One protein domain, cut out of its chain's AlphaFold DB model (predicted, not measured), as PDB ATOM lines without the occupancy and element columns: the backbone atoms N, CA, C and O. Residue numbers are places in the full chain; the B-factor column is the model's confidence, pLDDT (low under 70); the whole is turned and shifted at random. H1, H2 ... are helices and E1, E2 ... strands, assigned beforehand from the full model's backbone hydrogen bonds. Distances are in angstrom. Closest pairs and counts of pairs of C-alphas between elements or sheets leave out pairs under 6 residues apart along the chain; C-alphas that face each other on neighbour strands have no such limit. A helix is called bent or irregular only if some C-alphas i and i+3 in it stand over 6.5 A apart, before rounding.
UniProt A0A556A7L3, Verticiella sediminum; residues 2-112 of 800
ATOM      1  N   VAL A   2     163.831 154.474 245.469       77.00
ATOM      2  CA  VAL A   2     162.612 154.550 246.324       77.00
ATOM      3  C   VAL A   2     162.657 155.722 247.320       77.00
ATOM      4  O   VAL A   2     161.690 156.466 247.442       77.00
ATOM      5  N   ASN A   3     163.813 155.971 247.946       76.00
ATOM      6  CA  ASN A   3     164.015 157.109 248.855       76.00
ATOM      7  C   ASN A   3     163.876 158.489 248.206       76.00
ATOM      8  O   ASN A   3     163.529 159.450 248.887       76.00
ATOM      9  N   GLU A   4     164.200 158.613 246.923       77.94
ATOM     10  CA  GLU A   4     164.088 159.875 246.188       77.94
ATOM     11  C   GLU A   4     162.650 160.077 245.720       77.94
ATOM     12  O   GLU A   4     162.096 161.153 245.905       77.94
ATOM     13  N   VAL A   5     162.017 159.012 245.222       79.75
ATOM     14  CA  VAL A   5     160.622 159.031 244.771       79.75
ATOM     15  C   VAL A   5     159.663 159.299 245.933       79.75
ATOM     16  O   VAL A   5     158.771 160.130 245.802       79.75
ATOM     17  N   ARG A   6     159.883 158.687 247.105       82.69
ATOM     18  CA  ARG A   6     159.065 158.921 248.307       82.69
ATOM     19  C   ARG A   6     159.011 160.400 248.699       82.69
ATOM     20  O   ARG A   6     157.974 160.863 249.158       82.69
ATOM     21  N   LYS A   7     160.101 161.156 248.506       81.06
ATOM     22  CA  LYS A   7     160.149 162.596 248.832       81.06
ATOM     23  C   LYS A   7     159.210 163.434 247.969       81.06
ATOM     24  O   LYS A   7     158.802 164.499 248.412       81.06
ATOM     25  N   ALA A   8     158.870 162.960 246.774       80.00
ATOM     26  CA  ALA A   8     157.910 163.618 245.897       80.00
ATOM     27  C   ALA A   8     156.445 163.323 246.274       80.00
ATOM     28  O   ALA A   8     155.552 163.858 245.629       80.00
ATOM     29  N   ALA A   9     156.202 162.471 247.285       84.94
ATOM     30  CA  ALA A   9     154.877 162.051 247.749       84.94
ATOM     31  C   ALA A   9     153.893 161.688 246.609       84.94
ATOM     32  O   ALA A   9     152.786 162.225 246.563       84.94
ATOM     33  N   PRO A  10     154.277 160.810 245.661       88.06
ATOM     34  CA  PRO A  10     153.442 160.526 244.504       88.06
ATOM     35  C   PRO A  10     152.203 159.706 244.878       88.06
ATOM     36  O   PRO A  10     152.289 158.730 245.624       88.06
ATOM     37  N   ASP A  11     151.068 160.038 244.263       87.69
ATOM     38  CA  ASP A  11     149.867 159.197 244.307       87.69
ATOM     39  C   ASP A  11     150.044 157.900 243.498       87.69
ATOM     40  O   ASP A  11     149.462 156.870 243.833       87.69
ATOM     41  N   VAL A  12     150.863 157.941 242.440       89.62
ATOM     42  CA  VAL A  12     151.063 156.840 241.489       89.62
ATOM     43  C   VAL A  12     152.557 156.576 241.314       89.62
ATOM     44  O   VAL A  12     153.320 157.473 240.955       89.62
ATOM     45  N   PHE A  13     152.976 155.331 241.518       90.81
ATOM     46  CA  PHE A  13     154.327 154.857 241.244       90.81
ATOM     47  C   PHE A  13     154.288 153.796 240.147       90.81
ATOM     48  O   PHE A  13     153.640 152.768 240.311       90.81
ATOM     49  N   ILE A  14     154.988 154.041 239.039       91.31
ATOM     50  CA  ILE A  14     155.066 153.122 237.899       91.31
ATOM     51  C   ILE A  14     156.533 152.790 237.656       91.31
ATOM     52  O   ILE A  14     157.344 153.683 237.406       91.31
ATOM     53  N   THR A  15     156.879 151.506 237.702       85.56
ATOM     54  CA  THR A  15     158.215 151.019 237.356       85.56
ATOM     55  C   THR A  15     158.130 149.863 236.366       85.56
ATOM     56  O   THR A  15     157.477 148.853 236.616       85.56
ATOM     57  N   PHE A  16     158.802 150.003 235.223       88.38
ATOM     58  CA  PHE A  16     158.974 148.915 234.265       88.38
ATOM     59  C   PHE A  16     160.198 148.096 234.677       88.38
ATOM     60  O   PHE A  16     161.331 148.483 234.403       88.38
ATOM     61  N   SER A  17     159.958 146.996 235.389       84.19
ATOM     62  CA  SER A  17     160.987 146.160 236.018       84.19
ATOM     63  C   SER A  17     160.927 144.700 235.554       84.19
ATOM     64  O   SER A  17     159.854 144.183 235.236       84.19
ATOM     65  N   TYR A  18     162.085 144.032 235.512       86.00
ATOM     66  CA  TYR A  18     162.180 142.573 235.359       86.00
ATOM     67  C   TYR A  18     162.122 141.884 236.733       86.00
ATOM     68  O   TYR A  18     162.277 142.565 237.746       86.00
ATOM     69  N   PRO A  19     161.899 140.556 236.822       85.62
ATOM     70  CA  PRO A  19     161.563 139.901 238.087       85.62
ATOM     71  C   PRO A  19     162.502 140.191 239.274       85.62
ATOM     72  O   PRO A  19     161.983 140.492 240.352       85.62
ATOM     73  N   PRO A  20     163.844 140.200 239.116       85.75
ATOM     74  CA  PRO A  20     164.748 140.575 240.207       85.75
ATOM     75  C   PRO A  20     164.535 142.016 240.693       85.75
ATOM     76  O   PRO A  20     164.473 142.268 241.897       85.75
ATOM     77  N   ASP A  21     164.347 142.953 239.764       88.19
ATOM     78  CA  ASP A  21     164.133 144.369 240.061       88.19
ATOM     79  C   ASP A  21     162.759 144.606 240.690       88.19
ATOM     80  O   ASP A  21     162.626 145.398 241.618       88.19
ATOM     81  N   THR A  22     161.729 143.902 240.216       90.25
ATOM     82  CA  THR A  22     160.378 143.970 240.780       90.25
ATOM     83  C   THR A  22     160.388 143.544 242.247       90.25
ATOM     84  O   THR A  22     159.817 144.230 243.092       90.25
ATOM     85  N   ILE A  23     161.100 142.462 242.571       90.00
ATOM     86  CA  ILE A  23     161.283 142.010 243.953       90.00
ATOM     87  C   ILE A  23     162.047 143.061 244.769       90.00
ATOM     88  O   ILE A  23     161.584 143.461 245.837       90.00
ATOM     89  N   ALA A  24     163.184 143.542 244.260       87.25
ATOM     90  CA  ALA A  24     164.038 144.488 244.972       87.25
ATOM     91  C   ALA A  24     163.341 145.831 245.245       87.25
ATOM     92  O   ALA A  24     163.457 146.383 246.339       87.25
ATOM     93  N   VAL A  25     162.594 146.362 244.273       90.12
ATOM     94  CA  VAL A  25     161.866 147.630 244.413       90.12
ATOM     95  C   VAL A  25     160.713 147.497 245.400       90.12
ATOM     96  O   VAL A  25     160.542 148.384 246.235       90.12
ATOM     97  N   THR A  26     159.966 146.393 245.359       89.44
ATOM     98  CA  THR A  26     158.887 146.131 246.322       89.44
ATOM     99  C   THR A  26     159.431 145.958 247.739       89.44
ATOM    100  O   THR A  26     158.893 146.525 248.687       89.44
ATOM    101  N   GLU A  27     160.552 145.257 247.904       89.25
ATOM    102  CA  GLU A  27     161.217 145.105 249.200       89.25
ATOM    103  C   GLU A  27     161.736 146.444 249.743       89.25
ATOM    104  O   GLU A  27     161.503 146.783 250.905       89.25
ATOM    105  N   GLN A  28     162.351 147.268 248.891       87.12
ATOM    106  CA  GLN A  28     162.770 148.618 249.269       87.12
ATOM    107  C   GLN A  28     161.588 149.531 249.611       87.12
ATOM    108  O   GLN A  28     161.689 150.305 250.560       87.12
ATOM    109  N   ALA A  29     160.476 149.450 248.876       88.38
ATOM    110  CA  ALA A  29     159.258 150.200 249.178       88.38
ATOM    111  C   ALA A  29     158.734 149.861 250.578       88.38
ATOM    112  O   ALA A  29     158.488 150.770 251.373       88.38
ATOM    113  N   ARG A  30     158.698 148.569 250.930       86.44
ATOM    114  CA  ARG A  30     158.318 148.104 252.273       86.44
ATOM    115  C   ARG A  30     159.257 148.623 253.357       86.44
ATOM    116  O   ARG A  30     158.791 149.221 254.323       86.44
ATOM    117  N   LEU A  31     160.570 148.454 253.179       83.44
ATOM    118  CA  LEU A  31     161.582 148.918 254.140       83.44
ATOM    119  C   LEU A  31     161.525 150.432 254.386       83.44
ATOM    120  O   LEU A  31     161.941 150.905 255.438       83.44
ATOM    121  N   GLN A  32     161.037 151.195 253.410       83.81
ATOM    122  CA  GLN A  32     160.940 152.650 253.478       83.81
ATOM    123  C   GLN A  32     159.525 153.148 253.786       83.81
ATOM    124  O   GLN A  32     159.287 154.356 253.696       83.81
ATOM    125  N   SER A  33     158.594 152.247 254.121       88.25
ATOM    126  CA  SER A  33     157.176 152.560 254.339       88.25
ATOM    127  C   SER A  33     156.583 153.408 253.203       88.25
ATOM    128  O   SER A  33     155.788 154.317 253.427       88.25
ATOM    129  N   PHE A  34     157.028 153.154 251.972       89.50
ATOM    130  CA  PHE A  34     156.563 153.844 250.780       89.50
ATOM    131  C   PHE A  34     155.387 153.071 250.185       89.50
ATOM    132  O   PHE A  34     155.580 152.006 249.605       89.50
ATOM    133  N   ASN A  35     154.182 153.615 250.350       88.00
ATOM    134  CA  ASN A  35     152.935 153.007 249.897       88.00
ATOM    135  C   ASN A  35     152.084 154.041 249.130       88.00
ATOM    136  O   ASN A  35     151.233 154.698 249.734       88.00
ATOM    137  N   PRO A  36     152.365 154.277 247.835       87.62
ATOM    138  CA  PRO A  36     151.557 155.170 247.004       87.62
ATOM    139  C   PRO A  36     150.154 154.582 246.794       87.62
ATOM    140  O   PRO A  36     149.971 153.370 246.892       87.62
ATOM    141  N   LYS A  37     149.158 155.415 246.458       86.38
ATOM    142  CA  LYS A  37     147.776 154.945 246.213       86.38
ATOM    143  C   LYS A  37     147.706 153.904 245.094       86.38
ATOM    144  O   LYS A  37     146.844 153.031 245.123       86.38
ATOM    145  N   LEU A  38     148.599 154.012 244.110       87.50
ATOM    146  CA  LEU A  38     148.761 153.038 243.040       87.50
ATOM    147  C   LEU A  38     150.238 152.669 242.891       87.50
ATOM    148  O   LEU A  38     151.069 153.520 242.571       87.50
ATOM    149  N   MET A  39     150.552 151.388 243.082       90.94
ATOM    150  CA  MET A  39     151.881 150.825 242.859       90.94
ATOM    151  C   MET A  39     151.839 149.876 241.665       90.94
ATOM    152  O   MET A  39     151.259 148.802 241.751       90.94
ATOM    153  N   TYR A  40     152.454 150.267 240.554       91.75
ATOM    154  CA  TYR A  40     152.598 149.448 239.358       91.75
ATOM    155  C   TYR A  40     154.052 149.032 239.166       91.75
ATOM    156  O   TYR A  40     154.963 149.863 239.160       91.75
ATOM    157  N   THR A  41     154.262 147.740 238.952       90.56
ATOM    158  CA  THR A  41     155.568 147.125 238.707       90.56
ATOM    159  C   THR A  41     155.534 146.319 237.408       90.56
ATOM    160  O   THR A  41     154.464 146.041 236.873       90.56
ATOM    161  N   GLY A  42     156.700 145.987 236.850       86.94
ATOM    162  CA  GLY A  42     156.775 145.241 235.597       86.94
ATOM    163  C   GLY A  42     156.461 143.752 235.764       86.94
ATOM    164  O   GLY A  42     155.751 143.333 236.672       86.94
ATOM    165  N   VAL A  43     157.012 142.927 234.875       84.94
ATOM    166  CA  VAL A  43     156.609 141.520 234.688       84.94
ATOM    167  C   VAL A  43     156.766 140.637 235.934       84.94
ATOM    168  O   VAL A  43     156.091 139.618 236.037       84.94
ATOM    169  N   GLY A  44     157.634 141.006 236.883       86.00
ATOM    170  CA  GLY A  44     157.963 140.189 238.054       86.00
ATOM    171  C   GLY A  44     156.787 139.860 238.966       86.00
ATOM    172  O   GLY A  44     156.749 138.778 239.543       86.00
ATOM    173  N   THR A  45     155.805 140.754 239.055       88.75
ATOM    174  CA  THR A  45     154.642 140.598 239.940       88.75
ATOM    175  C   THR A  45     153.687 139.498 239.473       88.75
ATOM    176  O   THR A  45     152.956 138.932 240.281       88.75
ATOM    177  N   ALA A  46     153.733 139.126 238.188       85.12
ATOM    178  CA  ALA A  46     152.938 138.026 237.643       85.12
ATOM    179  C   ALA A  46     153.486 136.626 237.995       85.12
ATOM    180  O   ALA A  46     152.785 135.632 237.793       85.12
ATOM    181  N   PHE A  47     154.717 136.522 238.512       84.81
ATOM    182  CA  PHE A  47     155.345 135.242 238.847       84.81
ATOM    183  C   PHE A  47     154.909 134.735 240.224       84.81
ATOM    184  O   PHE A  47     154.815 135.500 241.185       84.81
ATOM    185  N   ALA A  48     154.752 133.412 240.355       79.88
ATOM    186  CA  ALA A  48     154.409 132.762 241.622       79.88
ATOM    187  C   ALA A  48     155.378 133.134 242.765       79.88
ATOM    188  O   ALA A  48     154.944 133.358 243.895       79.88
ATOM    189  N   LEU A  49     156.670 133.291 242.450       84.81
ATOM    190  CA  LEU A  49     157.713 133.709 243.392       84.81
ATOM    191  C   LEU A  49     157.393 135.041 244.087       84.81
ATOM    192  O   LEU A  49     157.690 135.205 245.268       84.81
ATOM    193  N   PHE A  50     156.784 135.996 243.381       87.44
ATOM    194  CA  PHE A  50     156.446 137.292 243.963       87.44
ATOM    195  C   PHE A  50     155.397 137.135 245.068       87.44
ATOM    196  O   PHE A  50     155.594 137.610 246.187       87.44
ATOM    197  N   LYS A  51     154.330 136.372 244.797       82.44
ATOM    198  CA  LYS A  51     153.305 136.055 245.798       82.44
ATOM    199  C   LYS A  51     153.871 135.234 246.960       82.44
ATOM    200  O   LYS A  51     153.557 135.524 248.106       82.44
ATOM    201  N   GLN A  52     154.737 134.256 246.690       83.69
ATOM    202  CA  GLN A  52     155.404 133.471 247.739       83.69
ATOM    203  C   GLN A  52     156.258 134.349 248.664       83.69
ATOM    204  O   GLN A  52     156.279 134.136 249.872       83.69
ATOM    205  N   ARG A  53     156.947 135.351 248.106       86.38
ATOM    206  CA  ARG A  53     157.837 136.240 248.862       86.38
ATOM    207  C   ARG A  53     157.092 137.303 249.669       86.38
ATOM    208  O   ARG A  53     157.556 137.673 250.746       86.38
ATOM    209  N   PHE A  54     155.984 137.831 249.150       86.69
ATOM    210  CA  PHE A  54     155.291 138.976 249.753       86.69
ATOM    211  C   PHE A  54     153.953 138.632 250.428       86.69
ATOM    212  O   PHE A  54     153.469 139.446 251.220       86.69
ATOM    213  N   ALA A  55     153.416 137.426 250.209       86.12
ATOM    214  CA  ALA A  55     152.153 136.934 250.770       86.12
ATOM    215  C   ALA A  55     151.013 137.953 250.575       86.12
ATOM    216  O   ALA A  55     150.875 138.494 249.479       86.12
ATOM    217  N   ASP A  56     150.246 138.258 251.621       81.56
ATOM    218  CA  ASP A  56     149.131 139.221 251.590       81.56
ATOM    219  C   ASP A  56     149.577 140.643 251.191       81.56
ATOM    220  O   ASP A  56     148.784 141.441 250.705       81.56
ATOM    221  N   ASN A  57     150.871 140.969 251.317       80.06
ATOM    222  CA  ASN A  57     151.408 142.264 250.876       80.06
ATOM    223  C   ASN A  57     151.592 142.357 249.351       80.06
ATOM    224  O   ASN A  57     152.048 143.388 248.858       80.06
ATOM    225  N   ALA A  58     151.322 141.282 248.608       80.81
ATOM    226  CA  ALA A  58     151.250 141.333 247.152       80.81
ATOM    227  C   ALA A  58     149.927 141.957 246.666       80.81
ATOM    228  O   ALA A  58     149.860 142.423 245.526       80.81
ATOM    229  N   ASP A  59     148.893 141.985 247.512       77.81
ATOM    230  CA  ASP A  59     147.587 142.525 247.152       77.81
ATOM    231  C   ASP A  59     147.652 144.051 246.977       77.81
ATOM    232  O   ASP A  59     148.230 144.779 247.783       77.81
ATOM    233  N   GLY A  60     147.073 144.547 245.880       74.56
ATOM    234  CA  GLY A  60     147.108 145.970 245.516       74.56
ATOM    235  C   GLY A  60     148.340 146.410 244.711       74.56
ATOM    236  O   GLY A  60     148.349 147.535 244.207       74.56
ATOM    237  N   VAL A  61     149.339 145.540 244.510       84.12
ATOM    238  CA  VAL A  61     150.451 145.798 243.579       84.12
ATOM    239  C   VAL A  61     150.029 145.416 242.161       84.12
ATOM    240  O   VAL A  61     149.780 144.253 241.845       84.12
ATOM    241  N   LEU A  62     149.950 146.412 241.284       85.69
ATOM    242  CA  LEU A  62     149.562 146.248 239.889       85.69
ATOM    243  C   LEU A  62     150.750 145.817 239.020       85.69
ATOM    244  O   LEU A  62     151.911 146.140 239.287       85.69
ATOM    245  N   SER A  63     150.430 145.110 237.940       84.75
ATOM    246  CA  SER A  63     151.387 144.575 236.974       84.75
ATOM    247  C   SER A  63     150.793 144.559 235.571       84.75
ATOM    248  O   SER A  63     149.593 144.771 235.383       84.75
ATOM    249  N   LEU A  64     151.627 144.263 234.575       76.00
ATOM    250  CA  LEU A  64     151.154 143.745 233.291       76.00
ATOM    251  C   LEU A  64     150.240 142.534 233.548       76.00
ATOM    252  O   LEU A  64     150.632 141.603 234.254       76.00
ATOM    253  N   GLY A  65     149.029 142.564 232.990       66.12
ATOM    254  CA  GLY A  65     148.031 141.506 233.123       66.12
ATOM    255  C   GLY A  65     147.201 141.369 231.848       66.12
ATOM    256  O   GLY A  65     146.941 142.358 231.165       66.12
ATOM    257  N   GLY A  66     146.818 140.133 231.517       59.72
ATOM    258  CA  GLY A  66     146.096 139.797 230.281       59.72
ATOM    259  C   GLY A  66     145.109 138.635 230.414       59.72
ATOM    260  O   GLY A  66     144.670 138.102 229.401       59.72
ATOM    261  N   VAL A  67     144.773 138.217 231.638       67.69
ATOM    262  CA  VAL A  67     143.896 137.065 231.889       67.69
ATOM    263  C   VAL A  67     142.951 137.325 233.056       67.69
ATOM    264  O   VAL A  67     143.324 137.933 234.059       67.69
ATOM    265  N   THR A  68     141.725 136.825 232.937       71.94
ATOM    266  CA  THR A  68     140.746 136.817 234.026       71.94
ATOM    267  C   THR A  68     140.998 135.587 234.887       71.94
ATOM    268  O   THR A  68     140.636 134.478 234.490       71.94
ATOM    269  N   ALA A  69     141.637 135.773 236.045       67.44
ATOM    270  CA  ALA A  69     142.013 134.676 236.940       67.44
ATOM    271  C   ALA A  69     140.809 133.810 237.354       67.44
ATOM    272  O   ALA A  69     140.953 132.601 237.481       67.44
ATOM    273  N   ASP A  70     139.615 134.394 237.466       74.75
ATOM    274  CA  ASP A  70     138.396 133.694 237.899       74.75
ATOM    275  C   ASP A  70     137.728 132.857 236.793       74.75
ATOM    276  O   ASP A  70     136.673 132.255 236.999       74.75
ATOM    277  N   SER A  71     138.311 132.809 235.593       81.31
ATOM    278  CA  SER A  71     137.800 131.970 234.510       81.31
ATOM    279  C   SER A  71     137.961 130.487 234.847       81.31
ATOM    280  O   SER A  71     139.060 130.036 235.169       81.31
ATOM    281  N   ALA A  72     136.895 129.703 234.666       82.69
ATOM    282  CA  ALA A  72     136.928 128.252 234.852       82.69
ATOM    283  C   ALA A  72     138.042 127.572 234.027       82.69
ATOM    284  O   ALA A  72     138.702 126.666 234.523       82.69
ATOM    285  N   ALA A  73     138.311 128.053 232.807       80.06
ATOM    286  CA  ALA A  73     139.385 127.528 231.957       80.06
ATOM    287  C   ALA A  73     140.790 127.860 232.492       80.06
ATOM    288  O   ALA A  73     141.717 127.063 232.358       80.06
ATOM    289  N   VAL A  74     140.953 129.029 233.120       83.31
ATOM    290  CA  VAL A  74     142.218 129.430 233.753       83.31
ATOM    291  C   VAL A  74     142.445 128.625 235.032       83.31
ATOM    292  O   VAL A  74     143.559 128.166 235.266       83.31
ATOM    293  N   GLN A  75     141.394 128.393 235.821       86.56
ATOM    294  CA  GLN A  75     141.457 127.553 237.019       86.56
ATOM    295  C   GLN A  75     141.769 126.087 236.684       86.56
ATOM    296  O   GLN A  75     142.616 125.487 237.344       86.56
ATOM    297  N   ASP A  76     141.170 125.536 235.624       87.38
ATOM    298  CA  ASP A  76     141.494 124.195 235.110       87.38
ATOM    299  C   ASP A  76     142.962 124.102 234.661       87.38
ATOM    300  O   ASP A  76     143.673 123.185 235.072       87.38
ATOM    301  N   TYR A  77     143.467 125.087 233.908       87.69
ATOM    302  CA  TYR A  77     144.887 125.130 233.543       87.69
ATOM    303  C   TYR A  77     145.804 125.193 234.770       87.69
ATOM    304  O   TYR A  77     146.773 124.441 234.847       87.69
ATOM    305  N   ILE A  78     145.505 126.062 235.740       86.69
ATOM    306  CA  ILE A  78     146.300 126.188 236.966       86.69
ATOM    307  C   ILE A  78     146.323 124.863 237.738       86.69
ATOM    308  O   ILE A  78     147.385 124.464 238.217       86.69
ATOM    309  N   ALA A  79     145.184 124.170 237.841       89.31
ATOM    310  CA  ALA A  79     145.095 122.869 238.498       89.31
ATOM    311  C   ALA A  79     145.968 121.815 237.793       89.31
ATOM    312  O   ALA A  79     146.804 121.190 238.445       89.31
ATOM    313  N   ARG A  80     145.859 121.689 236.464       88.12
ATOM    314  CA  ARG A  80     146.666 120.740 235.672       88.12
ATOM    315  C   ARG A  80     148.152 121.074 235.686       88.12
ATOM    316  O   ARG A  80     148.991 120.190 235.811       88.12
ATOM    317  N   HIS A  81     148.498 122.355 235.586       89.88
ATOM    318  CA  HIS A  81     149.887 122.789 235.675       89.88
ATOM    319  C   HIS A  81     150.482 122.444 237.046       89.88
ATOM    320  O   HIS A  81     151.614 121.975 237.118       89.88
ATOM    321  N   ARG A  82     149.722 122.621 238.138       88.19
ATOM    322  CA  ARG A  82     150.153 122.208 239.483       88.19
ATOM    323  C   ARG A  82     150.327 120.699 239.606       88.19
ATOM    324  O   ARG A  82     151.286 120.278 240.236       88.19
ATOM    325  N   GLU A  83     149.445 119.909 239.006       91.50
ATOM    326  CA  GLU A  83     149.562 118.446 238.989       91.50
ATOM    327  C   GLU A  83     150.852 117.985 238.290       91.50
ATOM    328  O   GLU A  83     151.545 117.104 238.791       91.50
ATOM    329  N   VAL A  84     151.216 118.626 237.174       86.81
ATOM    330  CA  VAL A  84     152.398 118.255 236.378       86.81
ATOM    331  C   VAL A  84     153.703 118.819 236.951       86.81
ATOM    332  O   VAL A  84     154.724 118.137 236.958       86.81
ATOM    333  N   VAL A  85     153.700 120.078 237.392       84.69
ATOM    334  CA  VAL A  85     154.922 120.839 237.719       84.69
ATOM    335  C   VAL A  85     155.115 121.002 239.234       84.69
ATOM    336  O   VAL A  85     156.175 121.429 239.683       84.69
ATOM    337  N   GLY A  86     154.107 120.682 240.050       83.81
ATOM    338  CA  GLY A  86     154.151 120.829 241.509       83.81
ATOM    339  C   GLY A  86     153.998 122.269 242.017       83.81
ATOM    340  O   GLY A  86     154.060 122.501 243.223       83.81
ATOM    341  N   GLN A  87     153.785 123.249 241.130       82.44
ATOM    342  CA  GLN A  87     153.616 124.666 241.479       82.44
ATOM    343  C   GLN A  87     152.654 125.404 240.533       82.44
ATOM    344  O   GLN A  87     152.365 124.949 239.423       82.44
ATOM    345  N   GLU A  88     152.131 126.551 240.984       84.12
ATOM    346  CA  GLU A  88     151.275 127.425 240.168       84.12
ATOM    347  C   GLU A  88     152.078 128.024 238.996       84.12
ATOM    348  O   GLU A  88     153.234 128.405 239.197       84.12
ATOM    349  N   PRO A  89     151.493 128.123 237.787       86.12
ATOM    350  CA  PRO A  89     152.121 128.826 236.673       86.12
ATOM    351  C   PRO A  89     152.226 130.329 236.959       86.12
ATOM    352  O   PRO A  89     151.518 130.874 237.811       86.12
ATOM    353  N   ASP A  90     153.075 131.032 236.210       84.31
ATOM    354  CA  ASP A  90     152.984 132.490 236.190       84.31
ATOM    355  C   ASP A  90     151.644 132.928 235.566       84.31
ATOM    356  O   ASP A  90     151.063 132.250 234.712       84.31
ATOM    357  N   ARG A  91     151.127 134.074 236.006       80.12
ATOM    358  CA  ARG A  91     149.783 134.549 235.645       80.12
ATOM    359  C   ARG A  91     149.747 135.319 234.322       80.12
ATOM    360  O   ARG A  91     148.818 136.090 234.085       80.12
ATOM    361  N   TRP A  92     150.752 135.139 233.466       81.81
ATOM    362  CA  TRP A  92     150.875 135.846 232.197       81.81
ATOM    363  C   TRP A  92     151.397 134.952 231.064       81.81
ATOM    364  O   TRP A  92     150.608 134.508 230.230       81.81
ATOM    365  N   ALA A  93     152.700 134.689 231.017       81.69
ATOM    366  CA  ALA A  93     153.373 133.991 229.932       81.69
ATOM    367  C   ALA A  93     152.895 132.542 229.815       81.69
ATOM    368  O   ALA A  93     152.467 132.137 228.739       81.69
ATOM    369  N   SER A  94     152.873 131.794 230.920       85.56
ATOM    370  CA  SER A  94     152.449 130.387 230.938       85.56
ATOM    371  C   SER A  94     151.036 130.185 230.368       85.56
ATOM    372  O   SER A  94     150.812 129.319 229.521       85.56
ATOM    373  N   LEU A  95     150.091 131.045 230.756       81.88
ATOM    374  CA  LEU A  95     148.709 131.012 230.266       81.88
ATOM    375  C   LEU A  95     148.588 131.403 228.787       81.88
ATOM    376  O   LEU A  95     147.853 130.757 228.040       81.88
ATOM    377  N   VAL A  96     149.315 132.436 228.350       82.25
ATOM    378  CA  VAL A  96     149.340 132.858 226.939       82.25
ATOM    379  C   VAL A  96     149.955 131.768 226.062       82.25
ATOM    380  O   VAL A  96     149.431 131.472 224.989       82.25
ATOM    381  N   THR A  97     151.027 131.130 226.528       85.12
ATOM    382  CA  THR A  97     151.652 129.996 225.848       85.12
ATOM    383  C   THR A  97     150.695 128.814 225.770       85.12
ATOM    384  O   THR A  97     150.536 128.253 224.691       85.12
ATOM    385  N   TYR A  98     150.009 128.465 226.859       84.94
ATOM    386  CA  TYR A  98     149.027 127.382 226.855       84.94
ATOM    387  C   TYR A  98     147.899 127.632 225.849       84.94
ATOM    388  O   TYR A  98     147.622 126.774 225.013       84.94
ATOM    389  N   ALA A  99     147.316 128.833 225.851       82.19
ATOM    390  CA  ALA A  99     146.301 129.207 224.871       82.19
ATOM    391  C   ALA A  99     146.847 129.140 223.433       82.19
ATOM    392  O   ALA A  99     146.193 128.596 222.545       82.19
ATOM    393  N   GLY A 100     148.072 129.625 223.199       85.44
ATOM    394  CA  GLY A 100     148.740 129.537 221.899       85.44
ATOM    395  C   GLY A 100     148.977 128.097 221.430       85.44
ATOM    396  O   GLY A 100     148.834 127.802 220.244       85.44
ATOM    397  N   LEU A 101     149.281 127.179 222.350       87.75
ATOM    398  CA  LEU A 101     149.424 125.755 222.045       87.75
ATOM    399  C   LEU A 101     148.078 125.097 221.727       87.75
ATOM    400  O   LEU A 101     148.020 124.278 220.818       87.75
ATOM    401  N   GLN A 102     146.991 125.488 222.396       84.50
ATOM    402  CA  GLN A 102     145.646 125.009 222.057       84.50
ATOM    403  C   GLN A 102     145.208 125.484 220.664       84.50
ATOM    404  O   GLN A 102     144.670 124.703 219.884       84.50
ATOM    405  N   VAL A 103     145.499 126.746 220.333       84.75
ATOM    406  CA  VAL A 103     145.311 127.327 218.990       84.75
ATOM    407  C   VAL A 103     146.091 126.515 217.952       84.75
ATOM    408  O   VAL A 103     145.549 126.142 216.912       84.75
ATOM    409  N   LEU A 104     147.355 126.198 218.239       87.81
ATOM    410  CA  LEU A 104     148.202 125.412 217.347       87.81
ATOM    411  C   LEU A 104     147.698 123.972 217.182       87.81
ATOM    412  O   LEU A 104     147.646 123.480 216.058       87.81
ATOM    413  N   GLN A 105     147.295 123.314 218.269       87.62
ATOM    414  CA  GLN A 105     146.733 121.965 218.239       87.62
ATOM    415  C   GLN A 105     145.487 121.915 217.350       87.62
ATOM    416  O   GLN A 105     145.429 121.112 216.421       87.62
ATOM    417  N   GLN A 106     144.531 122.821 217.571       85.88
ATOM    418  CA  GLN A 106     143.309 122.892 216.767       85.88
ATOM    419  C   GLN A 106     143.614 123.188 215.295       85.88
ATOM    420  O   GLN A 106     142.975 122.630 214.405       85.88
ATOM    421  N   ALA A 107     144.603 124.044 215.020       87.19
ATOM    422  CA  ALA A 107     145.031 124.327 213.657       87.19
ATOM    423  C   ALA A 107     145.619 123.092 212.962       87.19
ATOM    424  O   ALA A 107     145.320 122.868 211.792       87.19
ATOM    425  N   ILE A 108     146.420 122.291 213.670       89.94
ATOM    426  CA  ILE A 108     146.998 121.041 213.160       89.94
ATOM    427  C   ILE A 108     145.897 120.009 212.891       89.94
ATOM    428  O   ILE A 108     145.837 119.451 211.796       89.94
ATOM    429  N   GLU A 109     144.997 119.798 213.854       90.06
ATOM    430  CA  GLU A 109     143.876 118.858 213.731       90.06
ATOM    431  C   GLU A 109     142.963 119.221 212.552       90.06
ATOM    432  O   GLU A 109     142.572 118.354 211.773       90.06
ATOM    433  N   GLN A 110     142.669 120.510 212.368       83.88
ATOM    434  CA  GLN A 110     141.828 120.987 211.266       83.88
ATOM    435  C   GLN A 110     142.537 121.000 209.913       83.88
ATOM    436  O   GLN A 110     141.887 120.801 208.889       83.88
ATOM    437  N   ALA A 111     143.841 121.285 209.883       87.94
ATOM    438  CA  ALA A 111     144.619 121.223 208.653       87.94
ATOM    439  C   ALA A 111     144.850 119.769 208.208       87.94
ATOM    440  O   ALA A 111     145.132 119.533 207.036       87.94
ATOM    441  N   GLY A 112     144.742 118.798 209.127       92.31
ATOM    442  CA  GLY A 112     145.002 117.383 208.856       92.31
ATOM    443  C   GLY A 112     146.458 117.108 208.466       92.31
ATOM    444  O   GLY A 112     146.755 116.087 207.852       92.31
TER     445      GLY A 112
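What this domain is: This is residues 2 to 112 of the 800 residues of a protein of Verticiella sediminum (UniProt A0A556A7L3). A loose lobe of four helices, H1 to H4, beside a very small sheet of two parallel strands is joined by a long link to a second part, where H5 and H6 stand nearly at right angles, and residues 100 to 112, nearly all in H6, stick out as a free arm. The printed part has 111 residues, with six named helices and two named strands in the order H1, E1, H2, E2, H3, H4, H5, H6, and the class is mostly helix. The whole is loose, with a radius of gyration of the C-alphas of 17.3 A, and spans 62 by 26 by 23 A, while the body without the free arm, 98 residues, spans 46 by 21 by 21 A.

How they stand to each other: H1, residues 2 to 7, only just touches H2, residues 19 to 31, with 3 pairs of C-alphas within 8 A, the closest those of Val 2 and Ala 29, 6.2 A apart; H2 uses residues 25 to 29 alone. They run the same way at a steep tilt of 47 degrees. E1, residues 12 to 14, and E2, residues 38 to 40, are parallel neighbours at 2 degrees; N 13 and O 38 are 2.8 A apart, as are N 40 and O 13, within hydrogen-bond range. E1, H2 and E2 form a strand-helix-strand unit, two parallel strands with a helix between, whose crossover is right-handed. Residues 39 to 40 of E2 also pair, parallel, with residues 61 to 62. H2, with residues 19 to 23 alone, touches H3, residues 43 to 46, the closest C-alphas being those of Pro 19 and Gly 44, 3.6 A apart. H4, residues 48 to 58, is close to H2 but not clearly touching, the closest C-alphas, Ile 23 and Phe 50, being 6.8 A apart. H5, residues 72 to 85, is apart from H4. H5 and H6, residues 93 to 111, are close but not clearly touching, about perpendicular at 79 degrees, with the closest C-alphas, Val 74 and Leu 95, 7.5 A apart. Every O i to N i+4 pair is within hydrogen-bond range in H2, H5 and H6, against 1 of 2 in H1 and 4 of 7 in H4; H3 is too short for such a pair.

Where its parts are: H1 begins at C-alpha 2, (162.612, 154.550, 246.324). H2 is 18.4 A long from first to last C-alpha, H5 19.7 A and H6 26.3 A. H4, 10.7 A long, is irregular: C-alphas 53 and 56 are 9.6 A apart. H6 ends at C-alpha 111, (144.619, 121.223, 208.653).

The domain as a whole: The two C-alphas farthest apart, those of Lys 7 and Gly 112, are 62.2 A apart. The printed part has no cut. The link from H4 to H5, residues 59 to 71, is long. The mean pLDDT of the printed part is 84.5, and residues 65 to 67 and 69 are under 70.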